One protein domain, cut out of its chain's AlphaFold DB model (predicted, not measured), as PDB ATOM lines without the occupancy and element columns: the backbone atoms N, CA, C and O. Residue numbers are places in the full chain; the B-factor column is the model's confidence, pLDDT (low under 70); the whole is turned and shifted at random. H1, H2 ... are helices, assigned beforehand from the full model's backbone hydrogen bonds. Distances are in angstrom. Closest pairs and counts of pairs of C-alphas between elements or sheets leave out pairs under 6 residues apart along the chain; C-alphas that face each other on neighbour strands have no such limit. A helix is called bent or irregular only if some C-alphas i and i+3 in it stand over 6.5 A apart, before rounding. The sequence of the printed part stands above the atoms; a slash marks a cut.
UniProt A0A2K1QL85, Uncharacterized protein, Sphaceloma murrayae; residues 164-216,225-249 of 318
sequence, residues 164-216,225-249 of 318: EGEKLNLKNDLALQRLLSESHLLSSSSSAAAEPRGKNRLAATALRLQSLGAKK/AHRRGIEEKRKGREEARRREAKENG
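AT A GLANCE: This is residues 164 to 216 and 225 to 249 of the 318 residues of an uncharacterized protein of Sphaceloma murrayae (UniProt A0A2K1QL85). What is the main shape? A long helix, H1, with a kink near residue 182, is crossed around that kink by a shorter helix, H2, while a third long helix, H3, stands free of both as a detached rod beyond a cut. Residues 164 to 177 of H1 stick out from the small body as an arm. What is it made of? The printed part has 78 residues with three named helices, in the order H1, H2, H3, and no named strand; the class is all helix. How spread out is it? It is only just loose, close to extended, with a radius of gyration of the C-alphas of 17.3 A and spans of 51 by 35 by 24 A.

IN THESE COORDINATES: Where is the longest helix by residues? H1 is residues 164 to 188, 35.1 A from first to last C-alpha, beginning with C-alpha 164 at (145.455, 172.880, 158.169). It is irregular: C-alphas 181 and 184 are 7.6 A apart. Where are the other two? H2 is residues 198 to 211, 20.3 A long, with C-alpha 198 at (148.831, 182.540, 126.896). H3 is residues 225 to 247, 32.3 A long, and ends with C-alpha 247 at (123.552, 157.030, 114.930).

HOW THE PARTS SIT: How does H1 meet H2? They touch, H1 with residues 178 to 186 alone, and the closest C-alphas are those of Leu 185 and Asn 200, 6.0 A apart. They run opposite ways at a steep tilt of 56 degrees. Where does H3 stand? H1 and H3 are apart, and so are H2 and H3. What do the backbones show? Each O i to N i+4 pair is within hydrogen-bond range in H2 and H3; in H1 19 of 21 are. H1 has a kink of 56 degrees near residue 182.

THE WHOLE: How large is it? The two C-alphas farthest apart are those of Glu 164 and Ala 225, at 55.0 A. Without the stretches that stand free, residues 164 to 177 and 225 to 249, the body has 39 residues and spans 30 by 19 by 12 A. How are the helices linked? H1 to H2 is a short link of 9 residues. The link from H2 to H3 runs across the cut, where residues 217 to 224 are not printed and C-alphas 216 and 225 are 21.9 A apart. Where is confidence low? The mean pLDDT of the printed part is 91.8, and residues 190 to 193 are under 70.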
ATOM      1  N   GLU A 164     144.573 172.983 159.337       88.81
ATOM      2  CA  GLU A 164     145.455 172.880 158.169       88.81
ATOM      3  C   GLU A 164     144.975 171.806 157.198       88.81
ATOM      4  O   GLU A 164     144.951 172.055 155.990       88.81
ATOM      5  N   GLY A 165     144.533 170.653 157.707       91.12
ATOM      6  CA  GLY A 165     143.925 169.602 156.891       91.12
ATOM      7  C   GLY A 165     142.676 170.102 156.161       91.12
ATOM      8  O   GLY A 165     142.545 169.924 154.950       91.12
ATOM      9  N   GLU A 166     141.799 170.820 156.863       90.19
ATOM     10  CA  GLU A 166     140.600 171.436 156.284       90.19
ATOM     11  C   GLU A 166     140.943 172.491 155.225       90.19
ATOM     12  O   GLU A 166     140.378 172.480 154.129       90.19
ATOM     13  N   LYS A 167     141.928 173.362 155.484       93.62
ATOM     14  CA  LYS A 167     142.412 174.339 154.492       93.62
ATOM     15  C   LYS A 167     142.990 173.661 153.251       93.62
ATOM     16  O   LYS A 167     142.792 174.167 152.147       93.62
ATOM     17  N   LEU A 168     143.724 172.559 153.408       93.75
ATOM     18  CA  LEU A 168     144.277 171.794 152.288       93.75
ATOM     19  C   LEU A 168     143.168 171.137 151.466       93.75
ATOM     20  O   LEU A 168     143.179 171.258 150.243       93.75
ATOM     21  N   ASN A 169     142.171 170.542 152.114       94.00
ATOM     22  CA  ASN A 169     141.024 169.947 151.429       94.00
ATOM     23  C   ASN A 169     140.229 170.995 150.645       94.00
ATOM     24  O   ASN A 169     139.953 170.791 149.469       94.00
ATOM     25  N   LEU A 170     139.968 172.167 151.233       93.88
ATOM     26  CA  LEU A 170     139.309 173.268 150.524       93.88
ATOM     27  C   LEU A 170     140.124 173.751 149.317       93.88
ATOM     28  O   LEU A 170     139.563 174.015 148.256       93.88
ATOM     29  N   LYS A 171     141.455 173.854 149.440       95.50
ATOM     30  CA  LYS A 171     142.330 174.201 148.307       95.50
ATOM     31  C   LYS A 171     142.270 173.141 147.208       95.50
ATOM     32  O   LYS A 171     142.186 173.506 146.035       95.50
ATOM     33  N   ASN A 172     142.291 171.866 147.582       95.38
ATOM     34  CA  ASN A 172     142.210 170.744 146.652       95.38
ATOM     35  C   ASN A 172     140.861 170.730 145.927       95.38
ATOM     36  O   ASN A 172     140.832 170.617 144.704       95.38
ATOM     37  N   ASP A 173     139.762 170.948 146.645       96.38
ATOM     38  CA  ASP A 173     138.423 171.039 146.067       96.38
ATOM     39  C   ASP A 173     138.307 172.221 145.100       96.38
ATOM     40  O   ASP A 173     137.777 172.071 143.999       96.38
ATOM     41  N   LEU A 174     138.857 173.389 145.449       94.31
ATOM     42  CA  LEU A 174     138.900 174.538 144.540       94.31
ATOM     43  C   LEU A 174     139.751 174.259 143.296       94.31
ATOM     44  O   LEU A 174     139.383 174.667 142.193       94.31
ATOM     45  N   ALA A 175     140.882 173.571 143.451       93.44
ATOM     46  CA  ALA A 175     141.717 173.161 142.327       93.44
ATOM     47  C   ALA A 175     140.978 172.167 141.416       93.44
ATOM     48  O   ALA A 175     140.990 172.331 140.197       93.44
ATOM     49  N   LEU A 176     140.261 171.202 141.996       94.88
ATOM     50  CA  LEU A 176     139.447 170.226 141.274       94.88
ATOM     51  C   LEU A 176     138.285 170.897 140.530       94.88
ATOM     52  O   LEU A 176     138.062 170.613 139.355       94.88
ATOM     53  N   GLN A 177     137.580 171.836 141.166       94.88
ATOM     54  CA  GLN A 177     136.514 172.612 140.524       94.88
ATOM     55  C   GLN A 177     137.035 173.405 139.318       94.88
ATOM     56  O   GLN A 177     136.398 173.415 138.258       94.88
ATOM     57  N   ARG A 178     138.210 174.036 139.446       94.25
ATOM     58  CA  ARG A 178     138.879 174.738 138.336       94.25
ATOM     59  C   ARG A 178     139.265 173.776 137.219       94.25
ATOM     60  O   ARG A 178     138.930 174.038 136.071       94.25
ATOM     61  N   LEU A 179     139.882 172.640 137.543       92.75
ATOM     62  CA  LEU A 179     140.278 171.632 136.556       92.75
ATOM     63  C   LEU A 179     139.075 171.131 135.755       92.75
ATOM     64  O   LEU A 179     139.130 171.102 134.530       92.75
ATOM     65  N   LEU A 180     137.975 170.776 136.425       93.38
ATOM     66  CA  LEU A 180     136.784 170.259 135.750       93.38
ATOM     67  C   LEU A 180     136.128 171.317 134.855       93.38
ATOM     68  O   LEU A 180     135.799 171.022 133.706       93.38
ATOM     69  N   SER A 181     135.979 172.549 135.348       93.50
ATOM     70  CA  SER A 181     135.349 173.640 134.590       93.50
ATOM     71  C   SER A 181     136.203 174.160 133.426       93.50
ATOM     72  O   SER A 181     135.657 174.538 132.391       93.50
ATOM     73  N   GLU A 182     137.531 174.145 133.561       92.31
ATOM     74  CA  GLU A 182     138.485 174.659 132.569       92.31
ATOM     75  C   GLU A 182     139.076 173.556 131.666       92.31
ATOM     76  O   GLU A 182     139.801 173.863 130.717       92.31
ATOM     77  N   SER A 183     138.749 172.280 131.902       92.81
ATOM     78  CA  SER A 183     139.285 171.112 131.177       92.81
ATOM     79  C   SER A 183     139.193 171.221 129.651       92.81
ATOM     80  O   SER A 183     140.115 170.811 128.953       92.81
ATOM     81  N   HIS A 184     138.138 171.832 129.103       91.31
ATOM     82  CA  HIS A 184     138.000 172.036 127.656       91.31
ATOM     83  C   HIS A 184     139.031 173.022 127.074       91.31
ATOM     84  O   HIS A 184     139.452 172.870 125.924       91.31
ATOM     85  N   LEU A 185     139.469 174.015 127.859       91.31
ATOM     86  CA  LEU A 185     140.534 174.947 127.467       91.31
ATOM     87  C   LEU A 185     141.901 174.257 127.489       91.31
ATOM     88  O   LEU A 185     142.726 174.508 126.612       91.31
ATOM     89  N   LEU A 186     142.118 173.369 128.463       88.25
ATOM     90  CA  LEU A 186     143.330 172.555 128.561       88.25
ATOM     91  C   LEU A 186     143.373 171.495 127.455       88.25
ATOM     92  O   LEU A 186     144.390 171.365 126.797       88.25
ATOM     93  N   SER A 187     142.258 170.821 127.166       86.56
ATOM     94  CA  SER A 187     142.164 169.808 126.103       86.56
ATOM     95  C   SER A 187     142.361 170.381 124.701       86.56
ATOM     96  O   SER A 187     142.840 169.671 123.820       86.56
ATOM     97  N   SER A 188     141.975 171.638 124.471       78.81
ATOM     98  CA  SER A 188     142.202 172.304 123.182       78.81
ATOM     99  C   SER A 188     143.668 172.709 122.991       78.81
ATOM    100  O   SER A 188     144.112 172.923 121.865       78.81
ATOM    101  N   SER A 189     144.424 172.824 124.086       76.62
ATOM    102  CA  SER A 189     145.867 173.035 124.081       76.62
ATOM    103  C   SER A 189     146.531 171.663 124.066       76.62
ATOM    104  O   SER A 189     146.608 171.001 125.089       76.62
ATOM    105  N   SER A 190     147.037 171.213 122.921       67.94
ATOM    106  CA  SER A 190     147.704 169.904 122.769       67.94
ATOM    107  C   SER A 190     148.911 169.671 123.701       67.94
ATOM    108  O   SER A 190     149.469 168.579 123.745       67.94
ATOM    109  N   SER A 191     149.317 170.684 124.464       64.88
ATOM    110  CA  SER A 191     150.286 170.596 125.547       64.88
ATOM    111  C   SER A 191     149.638 170.048 126.824       64.88
ATOM    112  O   SER A 191     148.823 170.737 127.435       64.88
ATOM    113  N   ALA A 192     150.095 168.887 127.300       66.38
ATOM    114  CA  ALA A 192     149.749 168.279 128.595       66.38
ATOM    115  C   ALA A 192     150.174 169.106 129.838       66.38
ATOM    116  O   ALA A 192     150.332 168.574 130.935       66.38
ATOM    117  N   ALA A 193     150.408 170.409 129.675       67.50
ATOM    118  CA  ALA A 193     150.741 171.303 130.763       67.50
ATOM    119  C   ALA A 193     149.526 171.463 131.684       67.50
ATOM    120  O   ALA A 193     148.438 171.828 131.239       67.50
ATOM    121  N   ALA A 194     149.738 171.228 132.979       71.88
ATOM    122  CA  ALA A 194     148.708 171.341 134.009       71.88
ATOM    123  C   ALA A 194     148.166 172.774 134.183       71.88
ATOM    124  O   ALA A 194     147.118 172.966 134.794       71.88
ATOM    125  N   GLU A 195     148.857 173.780 133.635       82.75
ATOM    126  CA  GLU A 195     148.464 175.180 133.748       82.75
ATOM    127  C   GLU A 195     148.117 175.810 132.392       82.75
ATOM    128  O   GLU A 195     148.879 175.677 131.426       82.75
ATOM    129  N   PRO A 196     147.005 176.567 132.306       86.69
ATOM    130  CA  PRO A 196     146.636 177.265 131.087       86.69
ATOM    131  C   PRO A 196     147.625 178.410 130.819       86.69
ATOM    132  O   PRO A 196     147.835 179.284 131.662       86.69
ATOM    133  N   ARG A 197     148.221 178.439 129.621       89.38
ATOM    134  CA  ARG A 197     149.179 179.475 129.186       89.38
ATOM    135  C   ARG A 197     148.585 180.398 128.117       89.38
ATOM    136  O   ARG A 197     147.599 180.067 127.459       89.38
ATOM    137  N   GLY A 198     149.178 181.584 127.954       90.25
ATOM    138  CA  GLY A 198     148.831 182.540 126.896       90.25
ATOM    139  C   GLY A 198     147.344 182.918 126.868       90.25
ATOM    140  O   GLY A 198     146.802 183.411 127.855       90.25
ATOM    141  N   LYS A 199     146.677 182.670 125.734       90.25
ATOM    142  CA  LYS A 199     145.245 182.969 125.538       90.25
ATOM    143  C   LYS A 199     144.338 182.123 126.435       90.25
ATOM    144  O   LYS A 199     143.371 182.643 126.984       90.25
ATOM    145  N   ASN A 200     144.686 180.853 126.645       92.00
ATOM    146  CA  ASN A 200     143.915 179.960 127.511       92.00
ATOM    147  C   ASN A 200     144.005 180.399 128.973       92.00
ATOM    148  O   ASN A 200     143.028 180.256 129.699       92.00
ATOM    149  N   ARG A 201     145.128 181.010 129.387       93.06
ATOM    150  CA  ARG A 201     145.253 181.641 130.711       93.06
ATOM    151  C   ARG A 201     144.205 182.732 130.895       93.06
ATOM    152  O   ARG A 201     143.530 182.748 131.915       93.06
ATOM    153  N   LEU A 202     144.055 183.612 129.904       92.81
ATOM    154  CA  LEU A 202     143.091 184.715 129.954       92.81
ATOM    155  C   LEU A 202     141.645 184.199 129.980       92.81
ATOM    156  O   LEU A 202     140.856 184.617 130.826       92.81
ATOM    157  N   ALA A 203     141.318 183.226 129.124       92.88
ATOM    158  CA  ALA A 203     139.998 182.594 129.112       92.88
ATOM    159  C   ALA A 203     139.684 181.874 130.437       92.88
ATOM    160  O   ALA A 203     138.590 182.024 130.979       92.88
ATOM    161  N   ALA A 204     140.654 181.152 131.003       94.31
ATOM    162  CA  ALA A 204     140.526 180.529 132.316       94.31
ATOM    163  C   ALA A 204     140.296 181.579 133.412       94.31
ATOM    164  O   ALA A 204     139.383 181.438 134.220       94.31
ATOM    165  N   THR A 205     141.055 182.680 133.418       94.00
ATOM    166  CA  THR A 205     140.834 183.767 134.386       94.00
ATOM    167  C   THR A 205     139.452 184.405 134.249       94.00
ATOM    168  O   THR A 205     138.819 184.674 135.268       94.00
ATOM    169  N   ALA A 206     138.933 184.570 133.029       94.44
ATOM    170  CA  ALA A 206     137.581 185.073 132.795       94.44
ATOM    171  C   ALA A 206     136.506 184.115 133.343       94.44
ATOM    172  O   ALA A 206     135.585 184.551 134.035       94.44
ATOM    173  N   LEU A 207     136.656 182.802 133.124       93.62
ATOM    174  CA  LEU A 207     135.760 181.788 133.698       93.62
ATOM    175  C   LEU A 207     135.805 181.777 135.231       93.62
ATOM    176  O   LEU A 207     134.756 181.691 135.871       93.62
ATOM    177  N   ARG A 208     136.992 181.932 135.834       94.12
ATOM    178  CA  ARG A 208     137.146 182.057 137.294       94.12
ATOM    179  C   ARG A 208     136.406 183.279 137.821       94.12
ATOM    180  O   ARG A 208     135.642 183.149 138.774       94.12
ATOM    181  N   LEU A 209     136.557 184.438 137.182       95.00
ATOM    182  CA  LEU A 209     135.813 185.646 137.555       95.00
ATOM    183  C   LEU A 209     134.300 185.435 137.427       95.00
ATOM    184  O   LEU A 209     133.552 185.805 138.331       95.00
ATOM    185  N   GLN A 210     133.842 184.776 136.362       94.31
ATOM    186  CA  GLN A 210     132.428 184.445 136.185       94.31
ATOM    187  C   GLN A 210     131.912 183.502 137.285       94.31
ATOM    188  O   GLN A 210     130.803 183.694 137.781       94.31
ATOM    189  N   SER A 211     132.706 182.509 137.700       93.19
ATOM    190  CA  SER A 211     132.349 181.588 138.792       93.19
ATOM    191  C   SER A 211     132.215 182.295 140.144       93.19
ATOM    192  O   SER A 211     131.358 181.931 140.944       93.19
ATOM    193  N   LEU A 212     132.994 183.362 140.359       94.75
ATOM    194  CA  LEU A 212     132.892 184.243 141.526       94.75
ATOM    195  C   LEU A 212     131.690 185.204 141.450       94.75
ATOM    196  O   LEU A 212     131.437 185.944 142.395       94.75
ATOM    197  N   GLY A 213     130.940 185.196 140.343       94.88
ATOM    198  CA  GLY A 213     129.744 186.014 140.150       94.88
ATOM    199  C   GLY A 213     129.940 187.234 139.252       94.88
ATOM    200  O   GLY A 213     129.019 188.046 139.132       94.88
ATOM    201  N   ALA A 214     131.093 187.383 138.587       94.94
ATOM    202  CA  ALA A 214     131.231 188.400 137.550       94.94
ATOM    203  C   ALA A 214     130.235 188.134 136.411       94.94
ATOM    204  O   ALA A 214     129.957 186.992 136.031       94.94
ATOM    205  N   LYS A 215     129.679 189.211 135.851       92.25
ATOM    206  CA  LYS A 215     128.821 189.106 134.668       92.25
ATOM    207  C   LYS A 215     129.646 188.541 133.514       92.25
ATOM    208  O   LYS A 215     130.821 188.869 133.378       92.25
ATOM    209  N   LYS A 216     129.010 187.714 132.680       86.94
ATOM    210  CA  LYS A 216     129.626 187.208 131.449       86.94
ATOM    211  C   LYS A 216     130.139 188.385 130.623       86.94
ATOM    212  O   LYS A 216     129.428 189.385 130.488       86.94
ATOM    213  N   ALA A 225     122.720 190.092 111.669       97.19
ATOM    214  CA  ALA A 225     122.827 189.023 110.676       97.19
ATOM    215  C   ALA A 225     124.017 188.085 110.951       97.19
ATOM    216  O   ALA A 225     123.850 186.867 110.965       97.19
ATOM    217  N   HIS A 226     125.199 188.636 111.251       96.75
ATOM    218  CA  HIS A 226     126.385 187.835 111.575       96.75
ATOM    219  C   HIS A 226     126.222 187.080 112.889       96.75
ATOM    220  O   HIS A 226     126.575 185.905 112.968       96.75
ATOM    221  N   ARG A 227     125.651 187.734 113.905       95.56
ATOM    222  CA  ARG A 227     125.375 187.093 115.190       95.56
ATOM    223  C   ARG A 227     124.453 185.884 115.020       95.56
ATOM    224  O   ARG A 227     124.808 184.791 115.447       95.56
ATOM    225  N   ARG A 228     123.321 186.063 114.332       96.50
ATOM    226  CA  ARG A 228     122.380 184.970 114.043       96.50
ATOM    227  C   ARG A 228     123.041 183.852 113.241       96.50
ATOM    228  O   ARG A 228     122.939 182.701 113.642       96.50
ATOM    229  N   GLY A 229     123.801 184.182 112.197       97.75
ATOM    230  CA  GLY A 229     124.503 183.182 111.390       97.75
ATOM    231  C   GLY A 229     125.540 182.367 112.177       97.75
ATOM    232  O   GLY A 229     125.670 181.162 111.966       97.75
ATOM    233  N   ILE A 230     126.262 182.985 113.118       95.94
ATOM    234  CA  ILE A 230     127.212 182.275 113.991       95.94
ATOM    235  C   ILE A 230     126.473 181.361 114.972       95.94
ATOM    236  O   ILE A 230     126.867 180.205 115.138       95.94
ATOM    237  N   GLU A 231     125.396 181.847 115.593       95.12
ATOM    238  CA  GLU A 231     124.563 181.051 116.500       95.12
ATOM    239  C   GLU A 231     123.913 179.861 115.774       95.12
ATOM    240  O   GLU A 231     123.956 178.739 116.276       95.12
ATOM    241  N   GLU A 232     123.366 180.072 114.577       97.38
ATOM    242  CA  GLU A 232     122.784 179.026 113.727       97.38
ATOM    243  C   GLU A 232     123.832 178.002 113.293       97.38
ATOM    244  O   GLU A 232     123.608 176.801 113.429       97.38
ATOM    245  N   LYS A 233     125.019 178.440 112.855       98.00
ATOM    246  CA  LYS A 233     126.110 177.527 112.484       98.00
ATOM    247  C   LYS A 233     126.621 176.726 113.679       98.00
ATOM    248  O   LYS A 233     126.960 175.553 113.528       98.00
ATOM    249  N   ARG A 234     126.687 177.337 114.866       96.69
ATOM    250  CA  ARG A 234     127.044 176.646 116.112       96.69
ATOM    251  C   ARG A 234     126.008 175.574 116.449       96.69
ATOM    252  O   ARG A 234     126.404 174.434 116.670       96.69
ATOM    253  N   LYS A 235     124.716 175.918 116.404       95.38
ATOM    254  CA  LYS A 235     123.607 174.973 116.611       95.38
ATOM    255  C   LYS A 235     123.637 173.837 115.591       95.38
ATOM    256  O   LYS A 235     123.616 172.684 115.988       95.38
ATOM    257  N   GLY A 236     123.805 174.140 114.305       97.56
ATOM    258  CA  GLY A 236     123.883 173.128 113.248       97.56
ATOM    259  C   GLY A 236     125.056 172.155 113.421       97.56
ATOM    260  O   GLY A 236     124.885 170.951 113.251       97.56
ATOM    261  N   ARG A 237     126.242 172.640 113.826       97.44
ATOM    262  CA  ARG A 237     127.392 171.771 114.153       97.44
ATOM    263  C   ARG A 237     127.108 170.863 115.350       97.44
ATOM    264  O   ARG A 237     127.482 169.694 115.337       97.44
ATOM    265  N   GLU A 238     126.467 171.398 116.381       94.94
ATOM    266  CA  GLU A 238     126.116 170.646 117.584       94.94
ATOM    267  C   GLU A 238     125.018 169.605 117.316       94.94
ATOM    268  O   GLU A 238     125.125 168.461 117.759       94.94
ATOM    269  N   GLU A 239     124.005 169.957 116.527       95.56
ATOM    270  CA  GLU A 239     122.960 169.043 116.063       95.56
ATOM    271  C   GLU A 239     123.535 167.913 115.206       95.56
ATOM    272  O   GLU A 239     123.188 166.756 115.440       95.56
ATOM    273  N   ALA A 240     124.455 168.216 114.283       97.00
ATOM    274  CA  ALA A 240     125.160 167.210 113.490       97.00
ATOM    275  C   ALA A 240     125.980 166.258 114.378       97.00
ATOM    276  O   ALA A 240     125.784 165.048 114.291       97.00
ATOM    277  N   ARG A 241     126.794 166.781 115.313       96.69
ATOM    278  CA  ARG A 241     127.558 165.971 116.285       96.69
ATOM    279  C   ARG A 241     126.648 165.054 117.101       96.69
ATOM    280  O   ARG A 241     126.993 163.907 117.366       96.69
ATOM    281  N   ARG A 242     125.480 165.544 117.524       95.81
ATOM    282  CA  ARG A 242     124.511 164.734 118.275       95.81
ATOM    283  C   ARG A 242     123.804 163.705 117.426       95.81
ATOM    284  O   ARG A 242     123.505 162.632 117.935       95.81
ATOM    285  N   ARG A 243     123.468 164.042 116.185       96.31
ATOM    286  CA  ARG A 243     122.858 163.104 115.251       96.31
ATOM    287  C   ARG A 243     123.825 161.962 114.958       96.31
ATOM    288  O   ARG A 243     123.453 160.820 115.179       96.31
ATOM    289  N   GLU A 244     125.067 162.282 114.612       97.38
ATOM    290  CA  GLU A 244     126.136 161.306 114.394       97.38
ATOM    291  C   GLU A 244     126.393 160.461 115.650       97.38
ATOM    292  O   GLU A 244     126.437 159.241 115.577       97.38
ATOM    293  N   ALA A 245     126.467 161.074 116.835       97.50
ATOM    294  CA  ALA A 245     126.629 160.325 118.081       97.50
ATOM    295  C   ALA A 245     125.440 159.395 118.375       97.50
ATOM    296  O   ALA A 245     125.648 158.281 118.837       97.50
ATOM    297  N   LYS A 246     124.199 159.809 118.082       96.50
ATOM    298  CA  LYS A 246     123.016 158.941 118.216       96.50
ATOM    299  C   LYS A 246     123.054 157.775 117.235       96.50
ATOM    300  O   LYS A 246     122.739 156.660 117.635       96.50
ATOM    301  N   GLU A 247     123.421 158.042 115.984       96.94
ATOM    302  CA  GLU A 247     123.552 157.030 114.930       96.94
ATOM    303  C   GLU A 247     124.673 156.028 115.265       96.94
ATOM    304  O   GLU A 247     124.495 154.829 115.085       96.94
ATOM    305  N   ASN A 248     125.764 156.497 115.878       97.88
ATOM    306  CA  ASN A 248     126.903 155.681 116.310       97.88
ATOM    307  C   ASN A 248     126.772 155.107 117.738       97.88
ATOM    308  O   ASN A 248     127.692 154.451 118.220       97.88
ATOM    309  N   GLY A 249     125.673 155.372 118.454       96.75
ATOM    310  CA  GLY A 249     125.461 154.890 119.828       96.75
ATOM    311  C   GLY A 249     126.354 155.524 120.913       96.75
ATOM    312  O   GLY A 249     126.465 154.978 122.008       96.75
TER     313      GLY A 249